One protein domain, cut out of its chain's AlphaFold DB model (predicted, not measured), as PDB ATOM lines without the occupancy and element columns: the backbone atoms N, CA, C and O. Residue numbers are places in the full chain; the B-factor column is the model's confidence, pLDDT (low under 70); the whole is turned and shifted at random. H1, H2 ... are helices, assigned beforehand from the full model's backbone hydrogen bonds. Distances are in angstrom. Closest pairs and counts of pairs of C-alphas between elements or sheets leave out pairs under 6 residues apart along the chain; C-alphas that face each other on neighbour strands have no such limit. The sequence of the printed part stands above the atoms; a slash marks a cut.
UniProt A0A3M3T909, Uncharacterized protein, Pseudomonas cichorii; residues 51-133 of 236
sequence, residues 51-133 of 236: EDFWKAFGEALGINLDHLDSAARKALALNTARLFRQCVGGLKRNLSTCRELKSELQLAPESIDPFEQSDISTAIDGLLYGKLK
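This is residues 51 to 133 of the 236 residues of an uncharacterized protein of Pseudomonas cichorii (UniProt A0A3M3T909). One long helix, H2, runs nearly the full length of the domain as a straight shaft, and the three shorter helices lie on one side of it. H1 lies beside the first end of H2, H4 packs crosswise on H2 near its middle, and the short H3 sits next to H4, reached by residues 105 to 113, which fold back from the far end of H2. The contacts are few, and a gap separates H1 from H3 and H4. The printed part has 83 residues with four named helices, in the order H1, H2, H3, H4, and no named strand, and its class is all helix. It is only just loose, close to extended, with a radius of gyration of the C-alphas of 17.7 A, and the C-alphas span 55 by 22 by 19 A, the outline of a rod.

Begin with H2, residues 70 to 104, the longest helix. Look next at H4, residues 120 to 128, which touches H2; their closest C-alphas are those of Gly 89 and Ile 120, 5.9 A apart. H2 touches H4 with its residues 85 to 92 alone. The lines of H2 and H4 stand at a steep tilt of 64 degrees, opposite ways, with centres 11.0 A apart. Just before H4 you will find H3, residues 114 to 117, which touches no helix. H3 is close to H2 but not clearly touching it, and their closest C-alphas are those of Lys 92 and Glu 116, 6.1 A apart. H3 is also close to H4 but not clearly touching it, and here the closest C-alphas, those of Phe 115 and Ala 123, are 5.7 A apart. Now go to H1, residues 51 to 61, which is close to H2 but not clearly touching it; their closest C-alphas are those of Trp 54 and Arg 73, 7.7 A apart. H1 and H2 stand at a shallow tilt of 27 degrees and run the same way. H1 is apart from both H3 and H4. In the backbone of H1, H2 and H4, every O i to N i+4 pair is within hydrogen-bond range. H3 is too short for such a pair, and its one O i to N i+3 pair is not within range.

Find C-alpha 70 at (-47.409, -0.054, -12.980), where H2 begins; from there its 35 residues run from Ser 70 to Glu 104, whose C-alpha is at (-12.827, 23.276, 17.620), 51.7 A away. Go back to C-alpha 51 at (-43.163, 2.331, -21.287) for H1, which runs from Glu 51 to Leu 61 and measures 15.4 A. After H2, look at Pro 114 to Gln 117 for H3, four residues and 5.1 A long. H4 runs from Ile 120 to Leu 128, nine residues and 12.2 A, and ends with C-alpha 128 at (-32.404, 18.599, -10.007).

Look at Glu 51 and Gln 106 for the two C-alphas farthest apart, 55.7 A. The first and last printed C-alphas, those of Glu 51 and Lys 133, are 29.9 A apart. The printed part runs from 51 to 133 and has no cut. None of the links is long: H1 to H2, with 8 residues, and H2 to H3, with 9, are short, and H3 to H4, with 2, is tight. In the B-factor column, the mean pLDDT of the printed part of this model is 91.6, and no printed residue is under 70.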
ATOM      1  N   GLU A  51     -44.167   3.386 -21.509       87.56
ATOM      2  CA  GLU A  51     -43.163   2.331 -21.287       87.56
ATOM      3  C   GLU A  51     -41.736   2.836 -21.567       87.56
ATOM      4  O   GLU A  51     -40.807   2.495 -20.837       87.56
ATOM      5  N   ASP A  52     -41.574   3.734 -22.545       89.81
ATOM      6  CA  ASP A  52     -40.291   4.372 -22.858       89.81
ATOM      7  C   ASP A  52     -39.723   5.165 -21.672       89.81
ATOM      8  O   ASP A  52     -38.521   5.102 -21.406       89.81
ATOM      9  N   PHE A  53     -40.575   5.869 -20.911       93.00
ATOM     10  CA  PHE A  53     -40.149   6.562 -19.694       93.00
ATOM     11  C   PHE A  53     -39.624   5.573 -18.651       93.00
ATOM     12  O   PHE A  53     -38.561   5.796 -18.075       93.00
ATOM     13  N   TRP A  54     -40.346   4.476 -18.402       93.62
ATOM     14  CA  TRP A  54     -39.938   3.490 -17.399       93.62
ATOM     15  C   TRP A  54     -38.653   2.771 -17.784       93.62
ATOM     16  O   TRP A  54     -37.811   2.536 -16.917       93.62
ATOM     17  N   LYS A  55     -38.466   2.492 -19.074       92.88
ATOM     18  CA  LYS A  55     -37.209   1.958 -19.590       92.88
ATOM     19  C   LYS A  55     -36.054   2.934 -19.355       92.88
ATOM     20  O   LYS A  55     -35.064   2.550 -18.740       92.88
ATOM     21  N   ALA A  56     -36.213   4.203 -19.738       94.56
ATOM     22  CA  ALA A  56     -35.194   5.234 -19.523       94.56
ATOM     23  C   ALA A  56     -34.898   5.473 -18.028       94.56
ATOM     24  O   ALA A  56     -33.747   5.652 -17.635       94.56
ATOM     25  N   PHE A  57     -35.923   5.439 -17.172       94.94
ATOM     26  CA  PHE A  57     -35.772   5.564 -15.723       94.94
ATOM     27  C   PHE A  57     -35.011   4.374 -15.120       94.94
ATOM     28  O   PHE A  57     -34.121   4.571 -14.295       94.94
ATOM     29  N   GLY A  58     -35.324   3.148 -15.549       95.44
ATOM     30  CA  GLY A  58     -34.587   1.944 -15.161       95.44
ATOM     31  C   GLY A  58     -33.124   1.994 -15.594       95.44
ATOM     32  O   GLY A  58     -32.233   1.756 -14.779       95.44
ATOM     33  N   GLU A  59     -32.864   2.397 -16.840       96.19
ATOM     34  CA  GLU A  59     -31.512   2.608 -17.373       96.19
ATOM     35  C   GLU A  59     -30.735   3.651 -16.555       96.19
ATOM     36  O   GLU A  59     -29.596   3.392 -16.169       96.19
ATOM     37  N   ALA A  60     -31.357   4.782 -16.207       94.88
ATOM     38  CA  ALA A  60     -30.739   5.820 -15.378       94.88
ATOM     39  C   ALA A  60     -30.406   5.340 -13.952       94.88
ATOM     40  O   ALA A  60     -29.411   5.773 -13.371       94.88
ATOM     41  N   LEU A  61     -31.219   4.442 -13.387       95.06
ATOM     42  CA  LEU A  61     -30.954   3.809 -12.091       95.06
ATOM     43  C   LEU A  61     -29.995   2.613 -12.171       95.06
ATOM     44  O   LEU A  61     -29.523   2.151 -11.133       95.06
ATOM     45  N   GLY A  62     -29.721   2.096 -13.371       95.75
ATOM     46  CA  GLY A  62     -28.932   0.882 -13.579       95.75
ATOM     47  C   GLY A  62     -29.654  -0.412 -13.184       95.75
ATOM     48  O   GLY A  62     -28.996  -1.393 -12.839       95.75
ATOM     49  N   ILE A  63     -30.993  -0.433 -13.209       95.12
ATOM     50  CA  ILE A  63     -31.818  -1.596 -12.837       95.12
ATOM     51  C   ILE A  63     -32.889  -1.891 -13.898       95.12
ATOM     52  O   ILE A  63     -33.431  -0.988 -14.528       95.12
ATOM     53  N   ASN A  64     -33.232  -3.168 -14.086       93.00
ATOM     54  CA  ASN A  64     -34.308  -3.575 -14.996       93.00
ATOM     55  C   ASN A  64     -35.680  -3.475 -14.300       93.00
ATOM     56  O   ASN A  64     -35.833  -3.980 -13.188       93.00
ATOM     57  N   LEU A  65     -36.678  -2.871 -14.962       93.38
ATOM     58  CA  LEU A  65     -38.039  -2.664 -14.432       93.38
ATOM     59  C   LEU A  65     -39.135  -3.456 -15.175       93.38
ATOM     60  O   LEU A  65     -40.321  -3.284 -14.884       93.38
ATOM     61  N   ASP A  66     -38.769  -4.322 -16.121       90.25
ATOM     62  CA  ASP A  66     -39.705  -5.033 -17.010       90.25
ATOM     63  C   ASP A  66     -40.583  -6.031 -16.245       90.25
ATOM     64  O   ASP A  66     -41.708  -6.320 -16.640       90.25
ATOM     65  N   HIS A  67     -40.080  -6.525 -15.114       90.75
ATOM     66  CA  HIS A  67     -40.768  -7.470 -14.238       90.75
ATOM     67  C   HIS A  67     -41.775  -6.811 -13.277       90.75
ATOM     68  O   HIS A  67     -42.499  -7.518 -12.576       90.75
ATOM     69  N   LEU A  68     -41.792  -5.477 -13.193       93.44
ATOM     70  CA  LEU A  68     -42.647  -4.732 -12.275       93.44
ATOM     71  C   LEU A  68     -43.916  -4.255 -12.973       93.44
ATOM     72  O   LEU A  68     -43.868  -3.733 -14.086       93.44
ATOM     73  N   ASP A  69     -45.043  -4.353 -12.273       92.75
ATOM     74  CA  ASP A  69     -46.286  -3.729 -12.713       92.75
ATOM     75  C   ASP A  69     -46.268  -2.195 -12.524       92.75
ATOM     76  O   ASP A  69     -45.363  -1.606 -11.921       92.75
ATOM     77  N   SER A  70     -47.299  -1.518 -13.040       88.62
ATOM     78  CA  SER A  70     -47.409  -0.054 -12.980       88.62
ATOM     79  C   SER A  70     -47.417   0.497 -11.544       88.62
ATOM     80  O   SER A  70     -46.851   1.563 -11.282       88.62
ATOM     81  N   ALA A  71     -48.031  -0.216 -10.593       91.88
ATOM     82  CA  ALA A  71     -48.103   0.219  -9.201       91.88
ATOM     83  C   ALA A  71     -46.734   0.108  -8.513       91.88
ATOM     84  O   ALA A  71     -46.296   1.049  -7.844       91.88
ATOM     85  N   ALA A  72     -46.026  -0.997  -8.735       93.38
ATOM     86  CA  ALA A  72     -44.691  -1.242  -8.213       93.38
ATOM     87  C   ALA A  72     -43.661  -0.263  -8.793       93.38
ATOM     88  O   ALA A  72     -42.844   0.273  -8.045       93.38
ATOM     89  N   ARG A  73     -43.741   0.058 -10.092       94.38
ATOM     90  CA  ARG A  73     -42.893   1.080 -10.734       94.38
ATOM     91  C   ARG A  73     -43.082   2.468 -10.109       94.38
ATOM     92  O   ARG A  73     -42.103   3.134  -9.771       94.38
ATOM     93  N   LYS A  74     -44.330   2.886  -9.859       93.12
ATOM     94  CA  LYS A  74     -44.634   4.152  -9.158       93.12
ATOM     95  C   LYS A  74     -44.102   4.161  -7.725       93.12
ATOM     96  O   LYS A  74     -43.500   5.147  -7.299       93.12
ATOM     97  N   ALA A  75     -44.294   3.069  -6.985       95.12
ATOM     98  CA  ALA A  75     -43.777   2.939  -5.625       95.12
ATOM     99  C   ALA A  75     -42.241   3.009  -5.592       95.12
ATOM    100  O   ALA A  75     -41.677   3.704  -4.747       95.12
ATOM    101  N   LEU A  76     -41.572   2.350  -6.542       95.88
ATOM    102  CA  LEU A  76     -40.125   2.413  -6.713       95.88
ATOM    103  C   LEU A  76     -39.654   3.847  -6.966       95.88
ATOM    104  O   LEU A  76     -38.765   4.308  -6.260       95.88
ATOM    105  N   ALA A  77     -40.271   4.573  -7.902       95.06
ATOM    106  CA  ALA A  77     -39.894   5.956  -8.201       95.06
ATOM    107  C   ALA A  77     -39.980   6.866  -6.961       95.06
ATOM    108  O   ALA A  77     -39.053   7.627  -6.674       95.06
ATOM    109  N   LEU A  78     -41.053   6.738  -6.173       97.06
ATOM    110  CA  LEU A  78     -41.198   7.475  -4.913       97.06
ATOM    111  C   LEU A  78     -40.149   7.064  -3.876       97.06
ATOM    112  O   LEU A  78     -39.616   7.919  -3.166       97.06
ATOM    113  N   ASN A  79     -39.837   5.773  -3.775       97.50
ATOM    114  CA  ASN A  79     -38.805   5.281  -2.868       97.50
ATOM    115  C   ASN A  79     -37.417   5.794  -3.266       97.50
ATOM    116  O   ASN A  79     -36.690   6.270  -2.399       97.50
ATOM    117  N   THR A  80     -37.083   5.803  -4.555       97.50
ATOM    118  CA  THR A  80     -35.853   6.404  -5.084       97.50
ATOM    119  C   THR A  80     -35.751   7.881  -4.706       97.50
ATOM    120  O   THR A  80     -34.724   8.307  -4.180       97.50
ATOM    121  N   ALA A  81     -36.822   8.662  -4.888       96.44
ATOM    122  CA  ALA A  81     -36.830  10.078  -4.513       96.44
ATOM    123  C   ALA A  81     -36.627  10.286  -2.999       96.44
ATOM    124  O   ALA A  81     -35.876  11.170  -2.577       96.44
ATOM    125  N   ARG A  82     -37.252   9.446  -2.161       97.56
ATOM    126  CA  ARG A  82     -37.069   9.472  -0.699       97.56
ATOM    127  C   ARG A  82     -35.639   9.119  -0.296       97.56
ATOM    128  O   ARG A  82     -35.071   9.821   0.539       97.56
ATOM    129  N   LEU A  83     -35.062   8.077  -0.898       97.44
ATOM    130  CA  LEU A  83     -33.677   7.664  -0.666       97.44
ATOM    131  C   LEU A  83     -32.705   8.771  -1.063       97.44
ATOM    132  O   LEU A  83     -31.862   9.149  -0.256       97.44
ATOM    133  N   PHE A  84     -32.875   9.365  -2.246       95.94
ATOM    134  CA  PHE A  84     -32.057  10.491  -2.690       95.94
ATOM    135  C   PHE A  84     -32.105  11.656  -1.694       95.94
ATOM    136  O   PHE A  84     -31.062  12.147  -1.258       95.94
ATOM    137  N   ARG A  85     -33.308  12.046  -1.248       96.75
ATOM    138  CA  ARG A  85     -33.476  13.093  -0.231       96.75
ATOM    139  C   ARG A  85     -32.772  12.751   1.081       96.75
ATOM    140  O   ARG A  85     -32.152  13.626   1.687       96.75
ATOM    141  N   GLN A  86     -32.855  11.498   1.524       97.38
ATOM    142  CA  GLN A  86     -32.175  11.036   2.732       97.38
ATOM    143  C   GLN A  86     -30.649  11.058   2.575       97.38
ATOM    144  O   GLN A  86     -29.963  11.507   3.490       97.38
ATOM    145  N   CYS A  87     -30.117  10.645   1.422       96.06
ATOM    146  CA  CYS A  87     -28.686  10.691   1.118       96.06
ATOM    147  C   CYS A  87     -28.148  12.127   1.125       96.06
ATOM    148  O   CYS A  87     -27.159  12.399   1.805       96.06
ATOM    149  N   VAL A  88     -28.825  13.061   0.444       95.19
ATOM    150  CA  VAL A  88     -28.453  14.488   0.447       95.19
ATOM    151  C   VAL A  88     -28.503  15.056   1.868       95.19
ATOM    152  O   VAL A  88     -27.572  15.736   2.296       95.19
ATOM    153  N   GLY A  89     -29.548  14.737   2.637       95.62
ATOM    154  CA  GLY A  89     -29.660  15.160   4.033       95.62
ATOM    155  C   GLY A  89     -28.556  14.600   4.937       95.62
ATOM    156  O   GLY A  89     -28.027  15.325   5.780       95.62
ATOM    157  N   GLY A  90     -28.189  13.330   4.754       95.81
ATOM    158  CA  GLY A  90     -27.097  12.683   5.483       95.81
ATOM    159  C   GLY A  90     -25.742  13.312   5.169       95.81
ATOM    160  O   GLY A  90     -25.000  13.652   6.088       95.81
ATOM    161  N   LEU A  91     -25.457  13.551   3.887       95.44
ATOM    162  CA  LEU A  91     -24.233  14.222   3.457       95.44
ATOM    163  C   LEU A  91     -24.109  15.615   4.082       95.44
ATOM    164  O   LEU A  91     -23.097  15.913   4.706       95.44
ATOM    165  N   LYS A  92     -25.157  16.442   4.001       94.25
ATOM    166  CA  LYS A  92     -25.144  17.792   4.592       94.25
ATOM    167  C   LYS A  92     -24.917  17.773   6.102       94.25
ATOM    168  O   LYS A  92     -24.204  18.623   6.625       94.25
ATOM    169  N   ARG A  93     -25.489  16.793   6.808       94.69
ATOM    170  CA  ARG A  93     -25.269  16.627   8.250       94.69
ATOM    171  C   ARG A  93     -23.814  16.289   8.564       94.69
ATOM    172  O   ARG A  93     -23.248  16.904   9.458       94.69
ATOM    173  N   ASN A  94     -23.206  15.384   7.798       94.62
ATOM    174  CA  ASN A  94     -21.790  15.053   7.951       94.62
ATOM    175  C   ASN A  94     -20.890  16.275   7.722       94.62
ATOM    176  O   ASN A  94     -19.950  16.476   8.484       94.62
ATOM    177  N   LEU A  95     -21.193  17.107   6.722       92.94
ATOM    178  CA  LEU A  95     -20.436  18.337   6.452       92.94
ATOM    179  C   LEU A  95     -20.559  19.347   7.596       92.94
ATOM    180  O   LEU A  95     -19.555  19.928   8.000       92.94
ATOM    181  N   SER A  96     -21.756  19.502   8.178       91.62
ATOM    182  CA  SER A  96     -21.945  20.318   9.389       91.62
ATOM    183  C   SER A  96     -21.060  19.828  10.532       91.62
ATOM    184  O   SER A  96     -20.305  20.613  11.095       91.62
ATOM    185  N   THR A  97     -21.079  18.521  10.816       92.44
ATOM    186  CA  THR A  97     -20.232  17.923  11.856       92.44
ATOM    187  C   THR A  97     -18.746  18.125  11.565       92.44
ATOM    188  O   THR A  97     -17.996  18.485  12.465       92.44
ATOM    189  N   CYS A  98     -18.300  17.963  10.316       91.81
ATOM    190  CA  CYS A  98     -16.908  18.238   9.949       91.81
ATOM    191  C   CYS A  98     -16.542  19.701  10.221       91.81
ATOM    192  O   CYS A  98     -15.465  19.972  10.742       91.81
ATOM    193  N   ARG A  99     -17.434  20.648   9.912       89.31
ATOM    194  CA  ARG A  99     -17.203  22.075  10.169       89.31
ATOM    195  C   ARG A  99     -17.127  22.389  11.659       89.31
ATOM    196  O   ARG A  99     -16.243  23.135  12.064       89.31
ATOM    197  N   GLU A 100     -18.014  21.805  12.460       90.19
ATOM    198  CA  GLU A 100     -17.974  21.911  13.923       90.19
ATOM    199  C   GLU A 100     -16.616  21.424  14.449       90.19
ATOM    200  O   GLU A 100     -15.919  22.167  15.136       90.19
ATOM    201  N   LEU A 101     -16.160  20.247  14.011       89.94
ATOM    202  CA  LEU A 101     -14.850  19.710  14.391       89.94
ATOM    203  C   LEU A 101     -13.680  20.590  13.923       89.94
ATOM    204  O   LEU A 101     -12.747  20.818  14.688       89.94
ATOM    205  N   LYS A 102     -13.718  21.127  12.694       88.62
ATOM    206  CA  LYS A 102     -12.701  22.078  12.207       88.62
ATOM    207  C   LYS A 102     -12.665  23.357  13.054       88.62
ATOM    208  O   LYS A 102     -11.587  23.902  13.277       88.62
ATOM    209  N   SER A 103     -13.820  23.830  13.526       87.19
ATOM    210  CA  SER A 103     -13.910  25.034  14.358       87.19
ATOM    211  C   SER A 103     -13.302  24.838  15.749       87.19
ATOM    212  O   SER A 103     -12.589  25.721  16.223       87.19
ATOM    213  N   GLU A 104     -13.474  23.656  16.351       86.12
ATOM    214  CA  GLU A 104     -12.827  23.276  17.620       86.12
ATOM    215  C   GLU A 104     -11.296  23.234  17.497       86.12
ATOM    216  O   GLU A 104     -10.568  23.564  18.431       86.12
ATOM    217  N   LEU A 105     -10.789  22.890  16.311       83.88
ATOM    218  CA  LEU A 105      -9.359  22.908  15.992       83.88
ATOM    219  C   LEU A 105      -8.810  24.319  15.707       83.88
ATOM    220  O   LEU A 105      -7.623  24.451  15.415       83.88
ATOM    221  N   GLN A 106      -9.646  25.362  15.790       84.19
ATOM    222  CA  GLN A 106      -9.289  26.762  15.514       84.19
ATOM    223  C   GLN A 106      -8.686  26.973  14.114       84.19
ATOM    224  O   GLN A 106      -7.853  27.856  13.909       84.19
ATOM    225  N   LEU A 107      -9.106  26.157  13.143       82.31
ATOM    226  CA  LEU A 107      -8.673  26.281  11.754       82.31
ATOM    227  C   LEU A 107      -9.245  27.548  11.112       82.31
ATOM    228  O   LEU A 107     -10.295  28.058  11.517       82.31
ATOM    229  N   ALA A 108      -8.563  28.048  10.079       76.19
ATOM    230  CA  ALA A 108      -9.038  29.203   9.331       76.19
ATOM    231  C   ALA A 108     -10.444  28.938   8.750       76.19
ATOM    232  O   ALA A 108     -10.706  27.844   8.244       76.19
ATOM    233  N   PRO A 109     -11.357  29.925   8.801       72.94
ATOM    234  CA  PRO A 109     -12.685  29.763   8.234       72.94
ATOM    235  C   PRO A 109     -12.585  29.567   6.719       72.94
ATOM    236  O   PRO A 109     -11.996  30.380   6.006       72.94
ATOM    237  N   GLU A 110     -13.187  28.489   6.230       77.00
ATOM    238  CA  GLU A 110     -13.292  28.194   4.805       77.00
ATOM    239  C   GLU A 110     -14.574  28.810   4.222       77.00
ATOM    240  O   GLU A 110     -15.587  28.973   4.910       77.00
ATOM    241  N   SER A 111     -14.538  29.152   2.931       78.69
ATOM    242  CA  SER A 111     -15.747  29.546   2.206       78.69
ATOM    243  C   SER A 111     -16.718  28.371   2.166       78.69
ATOM    244  O   SER A 111     -16.358  27.286   1.726       78.69
ATOM    245  N   ILE A 112     -17.960  28.600   2.587       78.50
ATOM    246  CA  ILE A 112     -18.985  27.557   2.606       78.50
ATOM    247  C   ILE A 112     -19.624  27.442   1.220       78.50
ATOM    248  O   ILE A 112     -20.152  28.430   0.704       78.50
ATOM    249  N   ASP A 113     -19.652  26.241   0.648       83.94
ATOM    250  CA  ASP A 113     -20.304  25.986  -0.635       83.94
ATOM    251  C   ASP A 113     -21.823  26.259  -0.597       83.94
ATOM    252  O   ASP A 113     -22.493  25.920   0.385       83.94
ATOM    253  N   PRO A 114     -22.437  26.785  -1.679       85.50
ATOM    254  CA  PRO A 114     -23.886  27.025  -1.740       85.50
ATOM    255  C   PRO A 114     -24.737  25.769  -1.473       85.50
ATOM    256  O   PRO A 114     -25.843  25.842  -0.923       85.50
ATOM    257  N   PHE A 115     -24.210  24.594  -1.838       89.69
ATOM    258  CA  PHE A 115     -24.830  23.308  -1.524       89.69
ATOM    259  C   PHE A 115     -24.905  23.060  -0.013       89.69
ATOM    260  O   PHE A 115     -25.904  22.528   0.463       89.69
ATOM    261  N   GLU A 116     -23.901  23.470   0.757       87.12
ATOM    262  CA  GLU A 116     -23.880  23.292   2.208       87.12
ATOM    263  C   GLU A 116     -24.739  24.329   2.939       87.12
ATOM    264  O   GLU A 116     -25.383  23.979   3.925       87.12
ATOM    265  N   GLN A 117     -24.787  25.577   2.451       87.12
ATOM    266  CA  GLN A 117     -25.535  26.672   3.096       87.12
ATOM    267  C   GLN A 117     -27.058  26.534   2.984       87.12
ATOM    268  O   GLN A 117     -27.795  26.997   3.851       87.12
ATOM    269  N   SER A 118     -27.540  25.941   1.893       89.69
ATOM    270  CA  SER A 118     -28.976  25.790   1.630       89.69
ATOM    271  C   SER A 118     -29.654  24.846   2.634       89.69
ATOM    272  O   SER A 118     -28.995  24.064   3.317       89.69
ATOM    273  N   ASP A 119     -30.983  24.832   2.706       93.69
ATOM    274  CA  ASP A 119     -31.691  23.707   3.331       93.69
ATOM    275  C   ASP A 119     -31.664  22.457   2.414       93.69
ATOM    276  O   ASP A 119     -31.105  22.473   1.314       93.69
ATOM    277  N   ILE A 120     -32.204  21.324   2.878       94.50
ATOM    278  CA  ILE A 120     -32.202  20.069   2.103       94.50
ATOM    279  C   ILE A 120     -33.074  20.186   0.844       94.50
ATOM    280  O   ILE A 120     -32.664  19.719  -0.216       94.50
ATOM    281  N   SER A 121     -34.260  20.783   0.949       94.56
ATOM    282  CA  SER A 121     -35.204  20.904  -0.166       94.56
ATOM    283  C   SER A 121     -34.650  21.836  -1.243       94.56
ATOM    284  O   SER A 121     -34.603  21.460  -2.408       94.56
ATOM    285  N   THR A 122     -34.119  22.991  -0.844       94.75
ATOM    286  CA  THR A 122     -33.474  23.962  -1.735       94.75
ATOM    287  C   THR A 122     -32.237  23.376  -2.415       94.75
ATOM    288  O   THR A 122     -32.011  23.621  -3.599       94.75
ATOM    289  N   ALA A 123     -31.442  22.564  -1.708       94.31
ATOM    290  CA  ALA A 123     -30.303  21.871  -2.308       94.31
ATOM    291  C   ALA A 123     -30.742  20.848  -3.365       94.31
ATOM    292  O   ALA A 123     -30.151  20.783  -4.440       94.31
ATOM    293  N   ILE A 124     -31.783  20.065  -3.070       94.88
ATOM    294  CA  ILE A 124     -32.342  19.076  -3.998       94.88
ATOM    295  C   ILE A 124     -32.912  19.763  -5.235       94.88
ATOM    296  O   ILE A 124     -32.532  19.396  -6.343       94.88
ATOM    297  N   ASP A 125     -33.746  20.787  -5.062       94.69
ATOM    298  CA  ASP A 125     -34.278  21.577  -6.175       94.69
ATOM    299  C   ASP A 125     -33.143  22.190  -6.992       94.69
ATOM    300  O   ASP A 125     -33.152  22.161  -8.222       94.69
ATOM    301  N   GLY A 126     -32.122  22.715  -6.316       93.31
ATOM    302  CA  GLY A 126     -30.951  23.265  -6.971       93.31
ATOM    303  C   GLY A 126     -30.234  22.237  -7.842       93.31
ATOM    304  O   GLY A 126     -29.910  22.542  -8.985       93.31
ATOM    305  N   LEU A 127     -30.020  21.024  -7.336       93.12
ATOM    306  CA  LEU A 127     -29.353  19.949  -8.073       93.12
ATOM    307  C   LEU A 127     -30.208  19.414  -9.229       93.12
ATOM    308  O   LEU A 127     -29.690  19.234 -10.328       93.12
ATOM    309  N   LEU A 128     -31.504  19.182  -9.005       92.38
ATOM    310  CA  LEU A 128     -32.404  18.599 -10.007       92.38
ATOM    311  C   LEU A 128     -32.714  19.568 -11.152       92.38
ATOM    312  O   LEU A 128     -32.775  19.153 -12.305       92.38
ATOM    313  N   TYR A 129     -32.868  20.859 -10.849       92.25
ATOM    314  CA  TYR A 129     -33.127  21.897 -11.850       92.25
ATOM    315  C   TYR A 129     -31.851  22.597 -12.345       92.25
ATOM    316  O   TYR A 129     -31.935  23.607 -13.041       92.25
ATOM    317  N   GLY A 130     -30.666  22.098 -11.975       87.44
ATOM    318  CA  GLY A 130     -29.379  22.602 -12.463       87.44
ATOM    319  C   GLY A 130     -28.980  23.999 -11.968       87.44
ATOM    320  O   GLY A 130     -28.052  24.592 -12.515       87.44
ATOM    321  N   LYS A 131     -29.638  24.538 -10.931       89.88
ATOM    322  CA  LYS A 131     -29.211  25.787 -10.263       89.88
ATOM    323  C   LYS A 131     -27.938  25.580  -9.437       89.88
ATOM    324  O   LYS A 131     -27.167  26.515  -9.247       89.88
ATOM    325  N   LEU A 132     -27.729  24.360  -8.944       90.06
ATOM    326  CA  LEU A 132     -26.490  23.900  -8.332       90.06
ATOM    327  C   LEU A 132     -25.814  22.912  -9.275       90.06
ATOM    328  O   LEU A 132     -26.457  22.034  -9.849       90.06
ATOM    329  N   LYS A 133     -24.496  23.044  -9.421       89.50
ATOM    330  CA  LYS A 133     -23.714  22.120 -10.240       89.50
ATOM    331  C   LYS A 133     -23.631  20.768  -9.537       89.50
ATOM    332  O   LYS A 133     -23.362  20.704  -8.340       89.50
TER     333      LYS A 133